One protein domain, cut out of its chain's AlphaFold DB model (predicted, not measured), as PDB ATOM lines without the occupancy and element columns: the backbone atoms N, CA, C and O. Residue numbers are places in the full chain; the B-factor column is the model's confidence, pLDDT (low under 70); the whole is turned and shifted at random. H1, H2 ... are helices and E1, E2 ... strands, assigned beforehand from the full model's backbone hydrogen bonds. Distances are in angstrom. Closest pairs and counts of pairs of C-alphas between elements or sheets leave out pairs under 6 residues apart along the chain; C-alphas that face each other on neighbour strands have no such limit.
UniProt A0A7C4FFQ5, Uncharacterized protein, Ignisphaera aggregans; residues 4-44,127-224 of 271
ATOM      1  N   PRO A   4     164.387 174.061 198.099       75.88
ATOM      2  CA  PRO A   4     165.677 173.710 198.692       75.88
ATOM      3  C   PRO A   4     165.588 173.571 200.216       75.88
ATOM      4  O   PRO A   4     164.949 174.386 200.876       75.88
ATOM      5  N   ILE A   5     166.242 172.547 200.769       77.06
ATOM      6  CA  ILE A   5     166.244 172.257 202.208       77.06
ATOM      7  C   ILE A   5     167.588 172.645 202.832       77.06
ATOM      8  O   ILE A   5     168.643 172.225 202.362       77.06
ATOM      9  N   GLU A   6     167.547 173.391 203.931       81.75
ATOM     10  CA  GLU A   6     168.705 173.736 204.753       81.75
ATOM     11  C   GLU A   6     168.597 173.075 206.130       81.75
ATOM     12  O   GLU A   6     167.576 173.183 206.801       81.75
ATOM     13  N   VAL A   7     169.653 172.387 206.571       82.19
ATOM     14  CA  VAL A   7     169.680 171.700 207.869       82.19
ATOM     15  C   VAL A   7     170.503 172.495 208.877       82.19
ATOM     16  O   VAL A   7     171.644 172.864 208.606       82.19
ATOM     17  N   ARG A   8     169.946 172.705 210.072       86.31
ATOM     18  CA  ARG A   8     170.570 173.407 211.197       86.31
ATOM     19  C   ARG A   8     170.521 172.550 212.456       86.31
ATOM     20  O   ARG A   8     169.497 171.961 212.794       86.31
ATOM     21  N   VAL A   9     171.625 172.488 213.192       86.75
ATOM     22  CA  VAL A   9     171.689 171.769 214.472       86.75
ATOM     23  C   VAL A   9     171.661 172.794 215.600       86.75
ATOM     24  O   VAL A   9     172.616 173.538 215.790       86.75
ATOM     25  N   LEU A  10     170.555 172.845 216.346       88.19
ATOM     26  CA  LEU A  10     170.396 173.734 217.504       88.19
ATOM     27  C   LEU A  10     171.256 173.279 218.685       88.19
ATOM     28  O   LEU A  10     171.800 174.099 219.421       88.19
ATOM     29  N   LYS A  11     171.351 171.960 218.887       88.50
ATOM     30  CA  LYS A  11     172.224 171.347 219.891       88.50
ATOM     31  C   LYS A  11     172.553 169.910 219.501       88.50
ATOM     32  O   LYS A  11     171.644 169.113 219.260       88.50
ATOM     33  N   GLU A  12     173.839 169.583 219.484       85.88
ATOM     34  CA  GLU A  12     174.328 168.231 219.204       85.88
ATOM     35  C   GLU A  12     173.943 167.240 220.310       85.88
ATOM     36  O   GLU A  12     173.905 167.587 221.490       85.88
ATOM     37  N   GLY A  13     173.631 166.004 219.923       85.69
ATOM     38  CA  GLY A  13     173.248 164.907 220.813       85.69
ATOM     39  C   GLY A  13     172.643 163.736 220.036       85.69
ATOM     40  O   GLY A  13     172.579 163.771 218.804       85.69
ATOM     41  N   ASN A  14     172.159 162.709 220.740       85.81
ATOM     42  CA  ASN A  14     171.525 161.557 220.100       85.81
ATOM     43  C   ASN A  14     170.062 161.856 219.722       85.81
ATOM     44  O   ASN A  14     169.119 161.549 220.456       85.81
ATOM     45  N   ILE A  15     169.877 162.461 218.547       81.38
ATOM     46  CA  ILE A  15     168.552 162.773 218.003       81.38
ATOM     47  C   ILE A  15     167.715 161.510 217.753       81.38
ATOM     48  O   ILE A  15     166.506 161.566 217.943       81.38
ATOM     49  N   ILE A  16     168.328 160.361 217.430       80.88
ATOM     50  CA  ILE A  16     167.611 159.081 217.308       80.88
ATOM     51  C   ILE A  16     166.976 158.685 218.637       80.88
ATOM     52  O   ILE A  16     165.780 158.402 218.681       80.88
ATOM     53  N   ASP A  17     167.738 158.695 219.728       84.62
ATOM     54  CA  ASP A  17     167.191 158.357 221.045       84.62
ATOM     55  C   ASP A  17     166.085 159.319 221.455       84.62
ATOM     56  O   ASP A  17     165.060 158.895 221.983       84.62
ATOM     57  N   LYS A  18     166.236 160.603 221.139       86.62
ATOM     58  CA  LYS A  18     165.204 161.592 221.428       86.62
ATOM     59  C   LYS A  18     163.935 161.387 220.599       86.62
ATOM     60  O   LYS A  18     162.841 161.446 221.153       86.62
ATOM     61  N   VAL A  19     164.070 161.107 219.301       82.44
ATOM     62  CA  VAL A  19     162.941 160.781 218.416       82.44
ATOM     63  C   VAL A  19     162.260 159.493 218.874       82.44
ATOM     64  O   VAL A  19     161.048 159.414 218.787       82.44
ATOM     65  N   LYS A  20     162.975 158.521 219.449       82.06
ATOM     66  CA  LYS A  20     162.370 157.323 220.060       82.06
ATOM     67  C   LYS A  20     161.637 157.583 221.378       82.06
ATOM     68  O   LYS A  20     161.110 156.645 221.970       82.06
ATOM     69  N   GLY A  21     161.683 158.808 221.905       84.44
ATOM     70  CA  GLY A  21     161.310 159.058 223.294       84.44
ATOM     71  C   GLY A  21     162.095 158.143 224.242       84.44
ATOM     72  O   GLY A  21     161.517 157.578 225.160       84.44
ATOM     73  N   PHE A  22     163.381 157.920 223.962       85.19
ATOM     74  CA  PHE A  22     164.300 157.056 224.711       85.19
ATOM     75  C   PHE A  22     163.851 155.596 224.882       85.19
ATOM     76  O   PHE A  22     164.358 154.900 225.758       85.19
ATOM     77  N   ALA A  23     162.939 155.112 224.035       84.44
ATOM     78  CA  ALA A  23     162.488 153.730 224.084       84.44
ATOM     79  C   ALA A  23     163.602 152.736 223.670       84.44
ATOM     80  O   ALA A  23     164.382 153.029 222.750       84.44
ATOM     81  N   PRO A  24     163.676 151.549 224.307       83.81
ATOM     82  CA  PRO A  24     164.768 150.591 224.156       83.81
ATOM     83  C   PRO A  24     164.566 149.680 222.937       83.81
ATOM     84  O   PRO A  24     164.525 148.457 223.046       83.81
ATOM     85  N   PHE A  25     164.427 150.272 221.751       78.31
ATOM     86  CA  PHE A  25     164.414 149.527 220.495       78.31
ATOM     87  C   PHE A  25     165.282 150.187 219.423       78.31
ATOM     88  O   PHE A  25     165.536 151.398 219.427       78.31
ATOM     89  N   ASN A  26     165.758 149.358 218.498       72.00
ATOM     90  CA  ASN A  26     166.548 149.804 217.360       72.00
ATOM     91  C   ASN A  26     165.650 150.422 216.302       72.00
ATOM     92  O   ASN A  26     164.535 149.953 216.072       72.00
ATOM     93  N   VAL A  27     166.160 151.457 215.643       70.12
ATOM     94  CA  VAL A  27     165.428 152.158 214.594       70.12
ATOM     95  C   VAL A  27     166.233 152.283 213.325       70.12
ATOM     96  O   VAL A  27     167.465 152.266 213.355       70.12
ATOM     97  N   GLN A  28     165.522 152.419 212.211       64.88
ATOM     98  CA  GLN A  28     166.133 152.807 210.954       64.88
ATOM     99  C   GLN A  28     166.799 154.168 211.092       64.88
ATOM    100  O   GLN A  28     166.357 155.056 211.830       64.88
ATOM    101  N   ARG A  29     167.891 154.332 210.353       63.47
ATOM    102  CA  ARG A  29     168.523 155.630 210.199       63.47
ATOM    103  C   ARG A  29     167.563 156.544 209.441       63.47
ATOM    104  O   ARG A  29     167.154 156.211 208.340       63.47
ATOM    105  N   LEU A  30     167.223 157.678 210.045       64.25
ATOM    106  CA  LEU A  30     166.199 158.584 209.523       64.25
ATOM    107  C   LEU A  30     166.715 159.392 208.324       64.25
ATOM    108  O   LEU A  30     167.857 159.865 208.351       64.25
ATOM    109  N   TRP A  31     165.862 159.613 207.321       58.12
ATOM    110  CA  TRP A  31     166.130 160.367 206.084       58.12
ATOM    111  C   TRP A  31     166.849 161.698 206.295       58.12
ATOM    112  O   TRP A  31     167.682 162.093 205.483       58.12
ATOM    113  N   PHE A  32     166.587 162.406 207.395       60.69
ATOM    114  CA  PHE A  32     167.235 163.692 207.636       60.69
ATOM    115  C   PHE A  32     168.747 163.580 207.884       60.69
ATOM    116  O   PHE A  32     169.471 164.547 207.666       60.69
ATOM    117  N   TYR A  33     169.251 162.411 208.288       60.66
ATOM    118  CA  TYR A  33     170.691 162.157 208.322       60.66
ATOM    119  C   TYR A  33     171.292 162.027 206.928       60.66
ATOM    120  O   TYR A  33     172.458 162.364 206.739       60.66
ATOM    121  N   GLU A  34     170.530 161.504 205.970       61.75
ATOM    122  CA  GLU A  34     170.928 161.477 204.564       61.75
ATOM    123  C   GLU A  34     170.830 162.880 203.961       61.75
ATOM    124  O   GLU A  34     171.747 163.301 203.264       61.75
ATOM    125  N   LEU A  35     169.814 163.664 204.334       61.09
ATOM    126  CA  LEU A  35     169.717 165.076 203.952       61.09
ATOM    127  C   LEU A  35     170.873 165.927 204.450       61.09
ATOM    128  O   LEU A  35     171.481 166.660 203.673       61.09
ATOM    129  N   ALA A  36     171.190 165.812 205.739       59.38
ATOM    130  CA  ALA A  36     172.287 166.549 206.349       59.38
ATOM    131  C   ALA A  36     173.632 166.230 205.670       59.38
ATOM    132  O   ALA A  36     174.489 167.106 205.569       59.38
ATOM    133  N   LYS A  37     173.807 164.994 205.177       61.38
ATOM    134  CA  LYS A  37     175.015 164.559 204.459       61.38
ATOM    135  C   LYS A  37     175.034 164.987 202.994       61.38
ATOM    136  O   LYS A  37     176.058 165.477 202.530       61.38
ATOM    137  N   LYS A  38     173.931 164.793 202.265       60.75
ATOM    138  CA  LYS A  38     173.860 165.027 200.814       60.75
ATOM    139  C   LYS A  38     173.737 166.512 200.450       60.75
ATOM    140  O   LYS A  38     174.074 166.861 199.326       60.75
ATOM    141  N   LYS A  39     173.281 167.382 201.371       55.34
ATOM    142  CA  LYS A  39     173.139 168.859 201.230       55.34
ATOM    143  C   LYS A  39     172.336 169.363 200.022       55.34
ATOM    144  O   LYS A  39     172.200 170.565 199.823       55.34
ATOM    145  N   ILE A  40     171.779 168.459 199.236       53.78
ATOM    146  CA  ILE A  40     170.867 168.726 198.144       53.78
ATOM    147  C   ILE A  40     169.675 167.848 198.487       53.78
ATOM    148  O   ILE A  40     169.833 166.647 198.690       53.78
ATOM    149  N   ALA A  41     168.502 168.452 198.624       59.00
ATOM    150  CA  ALA A  41     167.186 167.819 198.652       59.00
ATOM    151  C   ALA A  41     166.157 168.904 198.471       59.00
ATOM    152  O   ALA A  41     166.375 170.041 198.902       59.00
ATOM    153  N   CYS A  42     165.054 168.551 197.826       59.09
ATOM    154  CA  CYS A  42     163.995 169.506 197.636       59.09
ATOM    155  C   CYS A  42     162.625 168.961 197.950       59.09
ATOM    156  O   CYS A  42     162.212 167.955 197.414       59.09
ATOM    157  N   PHE A  43     161.870 169.630 198.797       59.88
ATOM    158  CA  PHE A  43     160.523 169.166 199.093       59.88
ATOM    159  C   PHE A  43     159.601 169.369 197.879       59.88
ATOM    160  O   PHE A  43     159.602 170.451 197.285       59.88
ATOM    161  N   SER A  44     158.810 168.347 197.530       56.19
ATOM    162  CA  SER A  44     157.711 168.455 196.564       56.19
ATOM    163  C   SER A  44     156.376 168.297 197.298       56.19
ATOM    164  O   SER A  44     156.126 167.232 197.867       56.19
ATOM    165  N   VAL A 127     156.350 155.164 217.548       73.81
ATOM    166  CA  VAL A 127     156.566 156.333 218.378       73.81
ATOM    167  C   VAL A 127     155.408 157.276 218.175       73.81
ATOM    168  O   VAL A 127     155.013 157.557 217.043       73.81
ATOM    169  N   SER A 128     154.912 157.813 219.279       79.00
ATOM    170  CA  SER A 128     153.949 158.896 219.221       79.00
ATOM    171  C   SER A 128     154.671 160.238 219.150       79.00
ATOM    172  O   SER A 128     155.634 160.481 219.875       79.00
ATOM    173  N   ILE A 129     154.213 161.104 218.257       81.25
ATOM    174  CA  ILE A 129     154.759 162.435 218.018       81.25
ATOM    175  C   ILE A 129     153.656 163.443 218.306       81.25
ATOM    176  O   ILE A 129     152.597 163.406 217.691       81.25
ATOM    177  N   TYR A 130     153.919 164.373 219.209       84.56
ATOM    178  CA  TYR A 130     153.139 165.592 219.331       84.56
ATOM    179  C   TYR A 130     153.742 166.638 218.392       84.56
ATOM    180  O   TYR A 130     154.945 166.929 218.434       84.56
ATOM    181  N   ALA A 131     152.904 167.186 217.525       84.38
ATOM    182  CA  ALA A 131     153.249 168.230 216.583       84.38
ATOM    183  C   ALA A 131     152.465 169.490 216.934       84.38
ATOM    184  O   ALA A 131     151.239 169.465 216.992       84.38
ATOM    185  N   ARG A 132     153.175 170.601 217.112       87.94
ATOM    186  CA  ARG A 132     152.562 171.926 217.173       87.94
ATOM    187  C   ARG A 132     152.915 172.694 215.919       87.94
ATOM    188  O   ARG A 132     154.099 172.917 215.652       87.94
ATOM    189  N   SER A 133     151.906 173.058 215.144       87.12
ATOM    190  CA  SER A 133     152.053 173.909 213.973       87.12
ATOM    191  C   SER A 133     151.741 175.359 214.327       87.12
ATOM    192  O   SER A 133     150.901 175.635 215.180       87.12
ATOM    193  N   TYR A 134     152.426 176.288 213.671       89.44
ATOM    194  CA  TYR A 134     152.195 177.722 213.788       89.44
ATOM    195  C   TYR A 134     152.102 178.345 212.406       89.44
ATOM    196  O   TYR A 134     152.918 178.036 211.533       89.44
ATOM    197  N   ILE A 135     151.172 179.281 212.251       90.81
ATOM    198  CA  ILE A 135     151.209 180.270 211.178       90.81
ATOM    199  C   ILE A 135     151.889 181.508 211.750       90.81
ATOM    200  O   ILE A 135     151.445 182.069 212.754       90.81
ATOM    201  N   VAL A 136     152.997 181.912 211.139       92.75
ATOM    202  CA  VAL A 136     153.850 182.991 211.636       92.75
ATOM    203  C   VAL A 136     153.987 184.059 210.565       92.75
ATOM    204  O   VAL A 136     154.373 183.760 209.438       92.75
ATOM    205  N   TYR A 137     153.713 185.302 210.937       92.81
ATOM    206  CA  TYR A 137     154.035 186.478 210.147       92.81
ATOM    207  C   TYR A 137     155.416 187.011 210.532       92.81
ATOM    208  O   TYR A 137     155.681 187.270 211.707       92.81
ATOM    209  N   GLU A 138     156.299 187.200 209.559       90.62
ATOM    210  CA  GLU A 138     157.630 187.771 209.749       90.62
ATOM    211  C   GLU A 138     157.680 189.189 209.166       90.62
ATOM    212  O   GLU A 138     157.633 189.391 207.952       90.62
ATOM    213  N   LYS A 139     157.794 190.193 210.048       84.56
ATOM    214  CA  LYS A 139     157.790 191.617 209.657       84.56
ATOM    215  C   LYS A 139     158.927 191.974 208.700       84.56
ATOM    216  O   LYS A 139     158.768 192.839 207.847       84.56
ATOM    217  N   THR A 140     160.069 191.315 208.858       80.12
ATOM    218  CA  THR A 140     161.252 191.489 208.013       80.12
ATOM    219  C   THR A 140     161.722 190.100 207.608       80.12
ATOM    220  O   THR A 140     162.343 189.439 208.444       80.12
ATOM    221  N   PRO A 141     161.393 189.628 206.391       71.31
ATOM    222  CA  PRO A 141     161.706 188.274 205.960       71.31
ATOM    223  C   PRO A 141     163.200 188.007 206.117       71.31
ATOM    224  O   PRO A 141     164.031 188.697 205.526       71.31
ATOM    225  N   SER A 142     163.550 187.013 206.931       62.78
ATOM    226  CA  SER A 142     164.953 186.637 207.148       62.78
ATOM    227  C   SER A 142     165.563 185.947 205.923       62.78
ATOM    228  O   SER A 142     166.783 185.821 205.817       62.78
ATOM    229  N   THR A 143     164.724 185.525 204.978       55.94
ATOM    230  CA  THR A 143     165.098 184.700 203.836       55.94
ATOM    231  C   THR A 143     164.530 185.248 202.527       55.94
ATOM    232  O   THR A 143     163.378 185.022 202.181       55.94
ATOM    233  N   ILE A 144     165.391 185.881 201.721       55.41
ATOM    234  CA  ILE A 144     165.119 186.169 200.296       55.41
ATOM    235  C   ILE A 144     164.959 184.850 199.503       55.41
ATOM    236  O   ILE A 144     164.288 184.780 198.475       55.41
ATOM    237  N   SER A 145     165.552 183.757 199.995       60.47
ATOM    238  CA  SER A 145     165.440 182.429 199.396       60.47
ATOM    239  C   SER A 145     164.277 181.632 199.992       60.47
ATOM    240  O   SER A 145     164.262 181.396 201.198       60.47
ATOM    241  N   HIS A 146     163.379 181.118 199.147       72.75
ATOM    242  CA  HIS A 146     162.270 180.217 199.500       72.75
ATOM    243  C   HIS A 146     162.772 178.810 199.913       72.75
ATOM    244  O   HIS A 146     162.437 177.799 199.294       72.75
ATOM    245  N   LYS A 147     163.650 178.742 200.920       81.31
ATOM    246  CA  LYS A 147     164.229 177.510 201.467       81.31
ATOM    247  C   LYS A 147     163.390 177.001 202.631       81.31
ATOM    248  O   LYS A 147     162.933 177.785 203.455       81.31
ATOM    249  N   ILE A 148     163.248 175.685 202.726       81.19
ATOM    250  CA  ILE A 148     162.738 175.018 203.923       81.19
ATOM    251  C   ILE A 148     163.902 174.817 204.884       81.19
ATOM    252  O   ILE A 148     164.933 174.271 204.499       81.19
ATOM    253  N   GLU A 149     163.735 175.202 206.142       86.06
ATOM    254  CA  GLU A 149     164.757 174.996 207.168       86.06
ATOM    255  C   GLU A 149     164.344 173.858 208.105       86.06
ATOM    256  O   GLU A 149     163.220 173.814 208.611       86.06
ATOM    257  N   LEU A 150     165.270 172.937 208.350       84.38
ATOM    258  CA  LEU A 150     165.121 171.816 209.268       84.38
ATOM    259  C   LEU A 150     166.066 171.993 210.447       84.38
ATOM    260  O   LEU A 150     167.284 171.947 210.287       84.38
ATOM    261  N   TYR A 151     165.507 172.140 211.639       88.69
ATOM    262  CA  TYR A 151     166.272 172.274 212.870       88.69
ATOM    263  C   TYR A 151     166.239 170.982 213.680       88.69
ATOM    264  O   TYR A 151     165.168 170.411 213.888       88.69
ATOM    265  N   PHE A 152     167.391 170.569 214.207       87.38
ATOM    266  CA  PHE A 152     167.514 169.397 215.078       87.38
ATOM    267  C   PHE A 152     168.062 169.750 216.455       87.38
ATOM    268  O   PHE A 152     169.007 170.530 216.584       87.38
ATOM    269  N   HIS A 153     167.511 169.125 217.493       90.88
ATOM    270  CA  HIS A 153     168.007 169.257 218.860       90.88
ATOM    271  C   HIS A 153     168.142 167.886 219.525       90.88
ATOM    272  O   HIS A 153     167.158 167.305 219.977       90.88
ATOM    273  N   GLY A 154     169.371 167.387 219.660       86.56
ATOM    274  CA  GLY A 154     169.649 166.001 220.051       86.56
ATOM    275  C   GLY A 154     169.699 165.698 221.553       86.56
ATOM    276  O   GLY A 154     169.795 164.532 221.918       86.56
ATOM    277  N   THR A 155     169.657 166.693 222.447       88.19
ATOM    278  CA  THR A 155     169.807 166.446 223.901       88.19
ATOM    279  C   THR A 155     168.477 166.384 224.660       88.19
ATOM    280  O   THR A 155     167.463 166.922 224.204       88.19
ATOM    281  N   LYS A 156     168.507 165.794 225.867       86.88
ATOM    282  CA  LYS A 156     167.384 165.723 226.828       86.88
ATOM    283  C   LYS A 156     166.946 167.083 227.402       86.88
ATOM    284  O   LYS A 156     165.881 167.159 228.006       86.88
ATOM    285  N   ALA A 157     167.738 168.144 227.212       84.88
ATOM    286  CA  ALA A 157     167.487 169.482 227.772       84.88
ATOM    287  C   ALA A 157     166.322 170.243 227.106       84.88
ATOM    288  O   ALA A 157     165.916 171.309 227.568       84.88
ATOM    289  N   SER A 158     165.796 169.709 226.006       87.25
ATOM    290  CA  SER A 158     164.613 170.219 225.316       87.25
ATOM    291  C   SER A 158     163.681 169.055 225.012       87.25
ATOM    292  O   SER A 158     164.154 167.930 224.840       87.25
ATOM    293  N   ARG A 159     162.377 169.307 224.907       87.44
ATOM    294  CA  ARG A 159     161.426 168.302 224.405       87.44
ATOM    295  C   ARG A 159     161.387 168.264 222.878       87.44
ATOM    296  O   ARG A 159     161.228 167.185 222.309       87.44
ATOM    297  N   LEU A 160     161.621 169.391 222.213       90.00
ATOM    298  CA  LEU A 160     161.691 169.474 220.755       90.00
ATOM    299  C   LEU A 160     162.858 168.680 220.188       90.00
ATOM    300  O   LEU A 160     164.002 168.902 220.571       90.00
ATOM    301  N   HIS A 161     162.600 167.776 219.251       86.88
ATOM    302  CA  HIS A 161     163.671 167.097 218.520       86.88
ATOM    303  C   HIS A 161     163.833 167.667 217.109       86.88
ATOM    304  O   HIS A 161     164.963 167.823 216.650       86.88
ATOM    305  N   THR A 162     162.735 168.036 216.450       86.25
ATOM    306  CA  THR A 162     162.746 168.503 215.061       86.25
ATOM    307  C   THR A 162     161.834 169.704 214.903       86.25
ATOM    308  O   THR A 162     160.722 169.706 215.427       86.25
ATOM    309  N   ILE A 163     162.290 170.717 214.169       89.75
ATOM    310  CA  ILE A 163     161.464 171.856 213.769       89.75
ATOM    311  C   ILE A 163     161.592 172.034 212.260       89.75
ATOM    312  O   ILE A 163     162.692 171.934 211.719       89.75
ATOM    313  N   ILE A 164     160.475 172.281 211.588       86.62
ATOM    314  CA  ILE A 164     160.394 172.463 210.140       86.62
ATOM    315  C   ILE A 164     159.825 173.852 209.890       86.62
ATOM    316  O   ILE A 164     158.691 174.121 210.281       86.62
ATOM    317  N   LYS A 165     160.596 174.724 209.248       88.06
ATOM    318  CA  LYS A 165     160.184 176.079 208.874       88.06
ATOM    319  C   LYS A 165     159.983 176.123 207.363       88.06
ATOM    320  O   LYS A 165     160.932 175.906 206.614       88.06
ATOM    321  N   ILE A 166     158.756 176.376 206.921       84.19
ATOM    322  CA  ILE A 166     158.373 176.393 205.506       84.19
ATOM    323  C   ILE A 166     157.890 177.804 205.154       84.19
ATOM    324  O   ILE A 166     156.871 178.229 205.698       84.19
ATOM    325  N   PRO A 167     158.568 178.537 204.258       84.06
ATOM    326  CA  PRO A 167     158.029 179.782 203.729       84.06
ATOM    327  C   PRO A 167     156.838 179.456 202.820       84.06
ATOM    328  O   PRO A 167     156.986 178.718 201.844       84.06
ATOM    329  N   ILE A 168     155.655 179.969 203.160       81.25
ATOM    330  CA  ILE A 168     154.425 179.772 202.374       81.25
ATOM    331  C   ILE A 168     154.009 181.035 201.612       81.25
ATOM    332  O   ILE A 168     153.301 180.937 200.615       81.25
ATOM    333  N   ALA A 169     154.482 182.202 202.051       82.62
ATOM    334  CA  ALA A 169     154.405 183.475 201.341       82.62
ATOM    335  C   ALA A 169     155.585 184.367 201.767       82.62
ATOM    336  O   ALA A 169     156.284 184.035 202.724       82.62
ATOM    337  N   GLU A 170     155.770 185.513 201.108       83.50
ATOM    338  CA  GLU A 170     156.877 186.457 201.355       83.50
ATOM    339  C   GLU A 170     157.097 186.770 202.843       83.50
ATOM    340  O   GLU A 170     158.219 186.717 203.338       83.50
ATOM    341  N   HIS A 171     156.008 187.010 203.572       89.38
ATOM    342  CA  HIS A 171     156.034 187.319 205.001       89.38
ATOM    343  C   HIS A 171     155.419 186.228 205.875       89.38
ATOM    344  O   HIS A 171     155.234 186.440 207.068       89.38
ATOM    345  N   THR A 172     155.035 185.082 205.305       88.38
ATOM    346  CA  THR A 172     154.293 184.055 206.047       88.38
ATOM    347  C   THR A 172     155.025 182.730 206.037       88.38
ATOM    348  O   THR A 172     155.399 182.194 204.993       88.38
ATOM    349  N   ILE A 173     155.180 182.173 207.230       89.00
ATOM    350  CA  ILE A 173     155.869 180.922 207.488       89.00
ATOM    351  C   ILE A 173     154.906 179.951 208.158       89.00
ATOM    352  O   ILE A 173     154.187 180.302 209.092       89.00
ATOM    353  N   LEU A 174     154.965 178.702 207.715       86.06
ATOM    354  CA  LEU A 174     154.405 177.564 208.417       86.06
ATOM    355  C   LEU A 174     155.520 176.873 209.202       86.06
ATOM    356  O   LEU A 174     156.502 176.398 208.625       86.06
ATOM    357  N   LEU A 175     155.384 176.834 210.524       89.75
ATOM    358  CA  LEU A 175     156.374 176.250 211.423       89.75
ATOM    359  C   LEU A 175     155.794 175.011 212.099       89.75
ATOM    360  O   LEU A 175     154.805 175.120 212.811       89.75
ATOM    361  N   TYR A 176     156.431 173.856 211.943       86.25
ATOM    362  CA  TYR A 176     156.096 172.641 212.683       86.25
ATOM    363  C   TYR A 176     157.147 172.368 213.740       86.25
ATOM    364  O   TYR A 176     158.328 172.286 213.420       86.25
ATOM    365  N   ALA A 177     156.726 172.165 214.979       89.25
ATOM    366  CA  ALA A 177     157.590 171.836 216.097       89.25
ATOM    367  C   ALA A 177     157.208 170.449 216.630       89.25
ATOM    368  O   ALA A 177     156.078 170.233 217.068       89.25
ATOM    369  N   LEU A 178     158.140 169.497 216.545       88.00
ATOM    370  CA  LEU A 178     157.894 168.080 216.800       88.00
ATOM    371  C   LEU A 178     158.586 167.623 218.086       88.00
ATOM    372  O   LEU A 178     159.783 167.864 218.300       88.00
ATOM    373  N   THR A 179     157.830 166.919 218.921       88.88
ATOM    374  CA  THR A 179     158.339 166.186 220.078       88.88
ATOM    375  C   THR A 179     157.787 164.769 220.071       88.88
ATOM    376  O   THR A 179     156.618 164.553 219.769       88.88
ATOM    377  N   SER A 180     158.619 163.802 220.426       85.75
ATOM    378  CA  SER A 180     158.209 162.413 220.564       85.75
ATOM    379  C   SER A 180     157.954 162.095 222.023       85.75
ATOM    380  O   SER A 180     158.646 162.604 222.910       85.75
ATOM    381  N   TYR A 181     157.010 161.198 222.263       86.81
ATOM    382  CA  TYR A 181     156.731 160.660 223.580       86.81
ATOM    383  C   TYR A 181     156.532 159.146 223.535       86.81
ATOM    384  O   TYR A 181     156.190 158.551 222.511       86.81
ATOM    385  N   SER A 182     156.800 158.526 224.676       84.19
ATOM    386  CA  SER A 182     156.669 157.093 224.926       84.19
ATOM    387  C   SER A 182     156.384 156.878 226.414       84.19
ATOM    388  O   SER A 182     156.406 157.833 227.194       84.19
ATOM    389  N   GLU A 183     156.184 155.632 226.833       84.19
ATOM    390  CA  GLU A 183     156.142 155.272 228.257       84.19
ATOM    391  C   GLU A 183     157.444 155.628 229.007       84.19
ATOM    392  O   GLU A 183     157.405 155.993 230.179       84.19
ATOM    393  N   TYR A 184     158.593 155.618 228.318       86.38
ATOM    394  CA  TYR A 184     159.910 155.955 228.879       86.38
ATOM    395  C   TYR A 184     160.191 157.462 228.898       86.38
ATOM    396  O   TYR A 184     161.055 157.943 229.637       86.38
ATOM    397  N   TYR A 185     159.489 158.225 228.063       88.12
ATOM    398  CA  TYR A 185     159.625 159.673 227.965       88.12
ATOM    399  C   TYR A 185     158.248 160.303 227.749       88.12
ATOM    400  O   TYR A 185     157.947 160.765 226.644       88.12
ATOM    401  N   PRO A 186     157.395 160.316 228.790       89.31
ATOM    402  CA  PRO A 186     156.014 160.753 228.660       89.31
ATOM    403  C   PRO A 186     155.930 162.236 228.304       89.31
ATOM    404  O   PRO A 186     156.838 163.030 228.604       89.31
ATOM    405  N   LEU A 187     154.827 162.599 227.651       88.56
ATOM    406  CA  LEU A 187     154.503 163.979 227.319       88.56
ATOM    407  C   LEU A 187     154.263 164.766 228.613       88.56
ATOM    408  O   LEU A 187     153.606 164.281 229.533       88.56
ATOM    409  N   LEU A 188     154.818 165.973 228.702       87.88
ATOM    410  CA  LEU A 188     154.631 166.818 229.880       87.88
ATOM    411  C   LEU A 188     153.274 167.535 229.817       87.88
ATOM    412  O   LEU A 188     152.875 167.961 228.729       87.88
ATOM    413  N   PRO A 189     152.605 167.763 230.960       88.12
ATOM    414  CA  PRO A 189     151.516 168.732 231.029       88.12
ATOM    415  C   PRO A 189     151.986 170.099 230.507       88.12
ATOM    416  O   PRO A 189     153.115 170.509 230.779       88.12
ATOM    417  N   GLY A 190     151.150 170.785 229.722       89.88
ATOM    418  CA  GLY A 190     151.507 172.087 229.137       89.88
ATOM    419  C   GLY A 190     152.639 172.027 228.099       89.88
ATOM    420  O   GLY A 190     153.377 172.997 227.927       89.88
ATOM    421  N   VAL A 191     152.821 170.892 227.406       90.50
ATOM    422  CA  VAL A 191     153.898 170.736 226.409       90.50
ATOM    423  C   VAL A 191     153.878 171.819 225.325       90.50
ATOM    424  O   VAL A 191     154.945 172.231 224.877       90.50
ATOM    425  N   GLY A 192     152.699 172.321 224.946       90.88
ATOM    426  CA  GLY A 192     152.548 173.397 223.967       90.88
ATOM    427  C   GLY A 192     153.270 174.683 224.379       90.88
ATOM    428  O   GLY A 192     154.080 175.206 223.610       90.88
ATOM    429  N   ASP A 193     153.070 175.133 225.620       92.38
ATOM    430  CA  ASP A 193     153.727 176.330 226.169       92.38
ATOM    431  C   ASP A 193     155.236 176.132 226.289       92.38
ATOM    432  O   ASP A 193     156.033 177.016 225.956       92.38
ATOM    433  N   LYS A 194     155.649 174.927 226.698       92.75
ATOM    434  CA  LYS A 194     157.065 174.564 226.753       92.75
ATOM    435  C   LYS A 194     157.705 174.597 225.367       92.75
ATOM    436  O   LYS A 194     158.796 175.140 225.224       92.75
ATOM    437  N   ILE A 195     157.032 174.064 224.350       93.19
ATOM    438  CA  ILE A 195     157.488 174.126 222.959       93.19
ATOM    439  C   ILE A 195     157.612 175.580 222.512       93.19
ATOM    440  O   ILE A 195     158.650 175.956 221.972       93.19
ATOM    441  N   HIS A 196     156.604 176.415 222.774       94.50
ATOM    442  CA  HIS A 196     156.652 177.830 222.413       94.50
ATOM    443  C   HIS A 196     157.838 178.554 223.075       94.50
ATOM    444  O   HIS A 196     158.577 179.286 222.410       94.50
ATOM    445  N   SER A 197     158.076 178.308 224.368       93.75
ATOM    446  CA  SER A 197     159.228 178.848 225.098       93.75
ATOM    447  C   SER A 197     160.562 178.355 224.519       93.75
ATOM    448  O   SER A 197     161.471 179.157 224.295       93.75
ATOM    449  N   GLU A 198     160.680 177.061 224.206       94.31
ATOM    450  CA  GLU A 198     161.883 176.489 223.593       94.31
ATOM    451  C   GLU A 198     162.167 177.103 222.213       94.31
ATOM    452  O   GLU A 198     163.315 177.451 221.934       94.31
ATOM    453  N   LEU A 199     161.145 177.324 221.379       94.88
ATOM    454  CA  LEU A 199     161.294 177.988 220.079       94.88
ATOM    455  C   LEU A 199     161.853 179.411 220.210       94.88
ATOM    456  O   LEU A 199     162.740 179.786 219.440       94.88
ATOM    457  N   ARG A 200     161.389 180.184 221.201       94.38
ATOM    458  CA  ARG A 200     161.936 181.522 221.490       94.38
ATOM    459  C   ARG A 200     163.366 181.455 222.016       94.38
ATOM    460  O   ARG A 200     164.236 182.180 221.541       94.38
ATOM    461  N   ARG A 201     163.636 180.547 222.960       93.12
ATOM    462  CA  ARG A 201     164.974 180.339 223.540       93.12
ATOM    463  C   ARG A 201     166.007 179.974 222.475       93.12
ATOM    464  O   ARG A 201     167.143 180.432 222.537       93.12
ATOM    465  N   HIS A 202     165.610 179.170 221.492       92.12
ATOM    466  CA  HIS A 202     166.457 178.770 220.370       92.12
ATOM    467  C   HIS A 202     166.442 179.769 219.199       92.12
ATOM    468  O   HIS A 202     167.031 179.478 218.162       92.12
ATOM    469  N   LYS A 203     165.811 180.944 219.363       91.31
ATOM    470  CA  LYS A 203     165.687 182.004 218.346       91.31
ATOM    471  C   LYS A 203     165.080 181.528 217.019       91.31
ATOM    472  O   LYS A 203     165.343 182.116 215.977       91.31
ATOM    473  N   VAL A 204     164.266 180.474 217.060       92.12
ATOM    474  CA  VAL A 204     163.480 180.017 215.903       92.12
ATOM    475  C   VAL A 204     162.239 180.890 215.742       92.12
ATOM    476  O   VAL A 204     161.879 181.244 214.626       92.12
ATOM    477  N   LEU A 205     161.629 181.279 216.867       92.56
ATOM    478  CA  LEU A 205     160.687 182.392 216.939       92.56
ATOM    479  C   LEU A 205     161.406 183.600 217.543       92.56
ATOM    480  O   LEU A 205     161.922 183.526 218.659       92.56
ATOM    481  N   THR A 206     161.447 184.706 216.811       91.31
ATOM    482  CA  THR A 206     162.107 185.951 217.227       91.31
ATOM    483  C   THR A 206     161.080 187.031 217.577       91.31
ATOM    484  O   THR A 206     159.884 186.875 217.350       91.31
ATOM    485  N   SER A 207     161.536 188.162 218.120       87.81
ATOM    486  CA  SER A 207     160.680 189.328 218.388       87.81
ATOM    487  C   SER A 207     160.151 190.016 217.120       87.81
ATOM    488  O   SER A 207     159.166 190.746 217.192       87.81
ATOM    489  N   SER A 208     160.781 189.789 215.961       89.06
ATOM    490  CA  SER A 208     160.309 190.271 214.654       89.06
ATOM    491  C   SER A 208     159.190 189.410 214.057       89.06
ATOM    492  O   SER A 208     158.614 189.780 213.031       89.06
ATOM    493  N   MET A 209     158.875 188.280 214.695       93.50
ATOM    494  CA  MET A 209     157.849 187.338 214.271       93.50
ATOM    495  C   MET A 209     156.600 187.456 215.143       93.50
ATOM    496  O   MET A 209     156.673 187.544 216.369       93.50
ATOM    497  N   GLN A 210     155.441 187.400 214.502       94.50
ATOM    498  CA  GLN A 210     154.140 187.350 215.149       94.50
ATOM    499  C   GLN A 210     153.480 186.011 214.835       94.50
ATOM    500  O   GLN A 210     153.286 185.666 213.673       94.50
ATOM    501  N   VAL A 211     153.119 185.254 215.868       94.12
ATOM    502  CA  VAL A 211     152.277 184.064 215.697       94.12
ATOM    503  C   VAL A 211     150.855 184.535 215.419       94.12
ATOM    504  O   VAL A 211     150.279 185.246 216.239       94.12
ATOM    505  N   LEU A 212     150.327 184.170 214.255       92.12
ATOM    506  CA  LEU A 212     148.958 184.473 213.844       92.12
ATOM    507  C   LEU A 212     147.984 183.408 214.345       92.12
ATOM    508  O   LEU A 212     146.899 183.740 214.802       92.12
ATOM    509  N   ASP A 213     148.395 182.142 214.266       91.19
ATOM    510  CA  ASP A 213     147.583 180.997 214.667       91.19
ATOM    511  C   ASP A 213     148.477 179.806 215.047       91.19
ATOM    512  O   ASP A 213     149.658 179.754 214.675       91.19
ATOM    513  N   TYR A 214     147.925 178.847 215.785       91.19
ATOM    514  CA  TYR A 214     148.582 177.584 216.098       91.19
ATOM    515  C   TYR A 214     147.586 176.427 216.188       91.19
ATOM    516  O   TYR A 214     146.449 176.587 216.616       91.19
ATOM    517  N   SER A 215     148.054 175.226 215.857       83.81
ATOM    518  CA  SER A 215     147.288 173.993 216.029       83.81
ATOM    519  C   SER A 215     148.161 172.913 216.643       83.81
ATOM    520  O   SER A 215     149.337 172.765 216.307       83.81
ATOM    521  N   ASP A 216     147.554 172.111 217.509       82.12
ATOM    522  CA  ASP A 216     148.195 170.959 218.125       82.12
ATOM    523  C   ASP A 216     147.641 169.677 217.495       82.12
ATOM    524  O   ASP A 216     146.435 169.534 217.301       82.12
ATOM    525  N   ALA A 217     148.521 168.733 217.172       75.62
ATOM    526  CA  ALA A 217     148.158 167.443 216.604       75.62
ATOM    527  C   ALA A 217     148.973 166.321 217.250       75.62
ATOM    528  O   ALA A 217     150.190 166.421 217.410       75.62
ATOM    529  N   ASN A 218     148.304 165.216 217.572       72.31
ATOM    530  CA  ASN A 218     148.957 163.992 218.021       72.31
ATOM    531  C   ASN A 218     149.037 163.002 216.860       72.31
ATOM    532  O   ASN A 218     148.026 162.502 216.373       72.31
ATOM    533  N   ILE A 219     150.257 162.711 216.426       68.75
ATOM    534  CA  ILE A 219     150.570 161.744 215.381       68.75
ATOM    535  C   ILE A 219     151.046 160.466 216.070       68.75
ATOM    536  O   ILE A 219     152.192 160.357 216.495       68.75
ATOM    537  N   VAL A 220     150.174 159.470 216.176       55.69
ATOM    538  CA  VAL A 220     150.414 158.277 217.012       55.69
ATOM    539  C   VAL A 220     151.319 157.222 216.334       55.69
ATOM    540  O   VAL A 220     151.671 156.218 216.944       55.69
ATOM    541  N   TYR A 221     151.780 157.444 215.094       54.19
ATOM    542  CA  TYR A 221     152.335 156.358 214.265       54.19
ATOM    543  C   TYR A 221     153.651 156.676 213.543       54.19
ATOM    544  O   TYR A 221     153.822 156.451 212.339       54.19
ATOM    545  N   GLY A 222     154.624 157.180 214.298       54.34
ATOM    546  CA  GLY A 222     156.038 157.171 213.942       54.34
ATOM    547  C   GLY A 222     156.607 155.760 213.965       54.34
ATOM    548  O   GLY A 222     157.231 155.396 214.949       54.34
ATOM    549  N   LEU A 223     156.392 154.934 212.939       53.78
ATOM    550  CA  LEU A 223     157.091 153.649 212.889       53.78
ATOM    551  C   LEU A 223     158.581 153.935 212.692       53.78
ATOM    552  O   LEU A 223     158.942 154.672 211.771       53.78
ATOM    553  N   LEU A 224     159.420 153.425 213.594       57.12
ATOM    554  CA  LEU A 224     160.862 153.663 213.544       57.12
ATOM    555  C   LEU A 224     161.680 152.364 213.523       57.12
ATOM    556  O   LEU A 224     162.824 152.405 213.086       57.12
TER     557      LEU A 224
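This is residues 4 to 44 and 127 to 224 of the 271 residues of an uncharacterized protein of Ignisphaera aggregans (UniProt A0A7C4FFQ5). One twisted six-stranded sheet forms a slab; helix H3 slants over one of its faces, while two short helices pack elsewhere on it, H2 across strands E1 and E3 and H1 near the last residues of E3 and E5. The printed part has 139 residues; along it come E1, H1, H2, E2, E3, E4, E5, H3 and E6. The mixed sheet runs E1, E3, E4, E5, E2, E6, with E1 and E3 parallel and the other neighbours antiparallel. The class is mixed, helices and strands; the whole is compact, with a radius of gyration of the C-alphas of 14.8 A and spans of 44 by 37 by 24 A.

Start at edge strand E1, residues 4 to 11, parallel to E3, residues 148 to 153, at 20 degrees; N 6 and O 148 are 2.8 A apart. H1, residues 15 to 19, is on the sheet at a height of 7.3 A, only just over E5, residues 172 to 181, with 3 C-alphas falling on it; the closest C-alphas are those of Val 19 and Ser 180, 5.4 A. H2, residues 31 to 38, is on the sheet and runs across the strands, at 76 degrees to E1 on the local plane; the closest C-alphas, of Val 7 and Ala 36, are 6.0 A apart. E2, residues 127 to 138, pairs with E5, where N 132 and O 177 are 2.9 A apart. E3, E4, residues 162 to 169, and E5 form a meander, each strand the antiparallel neighbour of the one before, with hairpins E3 and E4, and E4 and E5; N 151 and O 163, and N 164 and O 176, are each 2.8 A apart. With E2 first, these make a Greek key, a meander whose last strand neighbours the strand before it. H3, residues 191 to 201, on one face at a height of 9.5 A, makes two layers, helix and sheet; the closest C-alphas to E2 are those of Arg 132 and Gly 192, 7.0 A. E5, H3 and E6, residues 209 to 223, make a split strand-helix-strand unit, E2 between its parallel-running strands, with a right-handed crossover. E6 bends by 81 degrees at residue 212; N 131 and O 217 across E2 and E6 are 2.8 A apart. Every O i to N i+4 pair is within hydrogen-bond range in H1, H2 and H3.

Find C-alpha 4 at (165.677, 173.710, 198.692), where E1 begins, 22.3 A long. E2 runs 32.6 A, E4 22.0 A, E5 29.3 A, H3 14.9 A. E6 runs 33.7 A, to C-alpha 223 at (157.091, 153.649, 212.889).

Look for the farthest C-alphas at Pro 24 and Thr 140, 44.1 A apart. Residues 45 to 126 are not printed; C-alphas 44 and 127 are 25.0 A apart across the cut. The link H1 to H2 is long, 11 residues. Model pLDDT is under 70 in residues 28 to 44, 142 to 145 and 219 to 224.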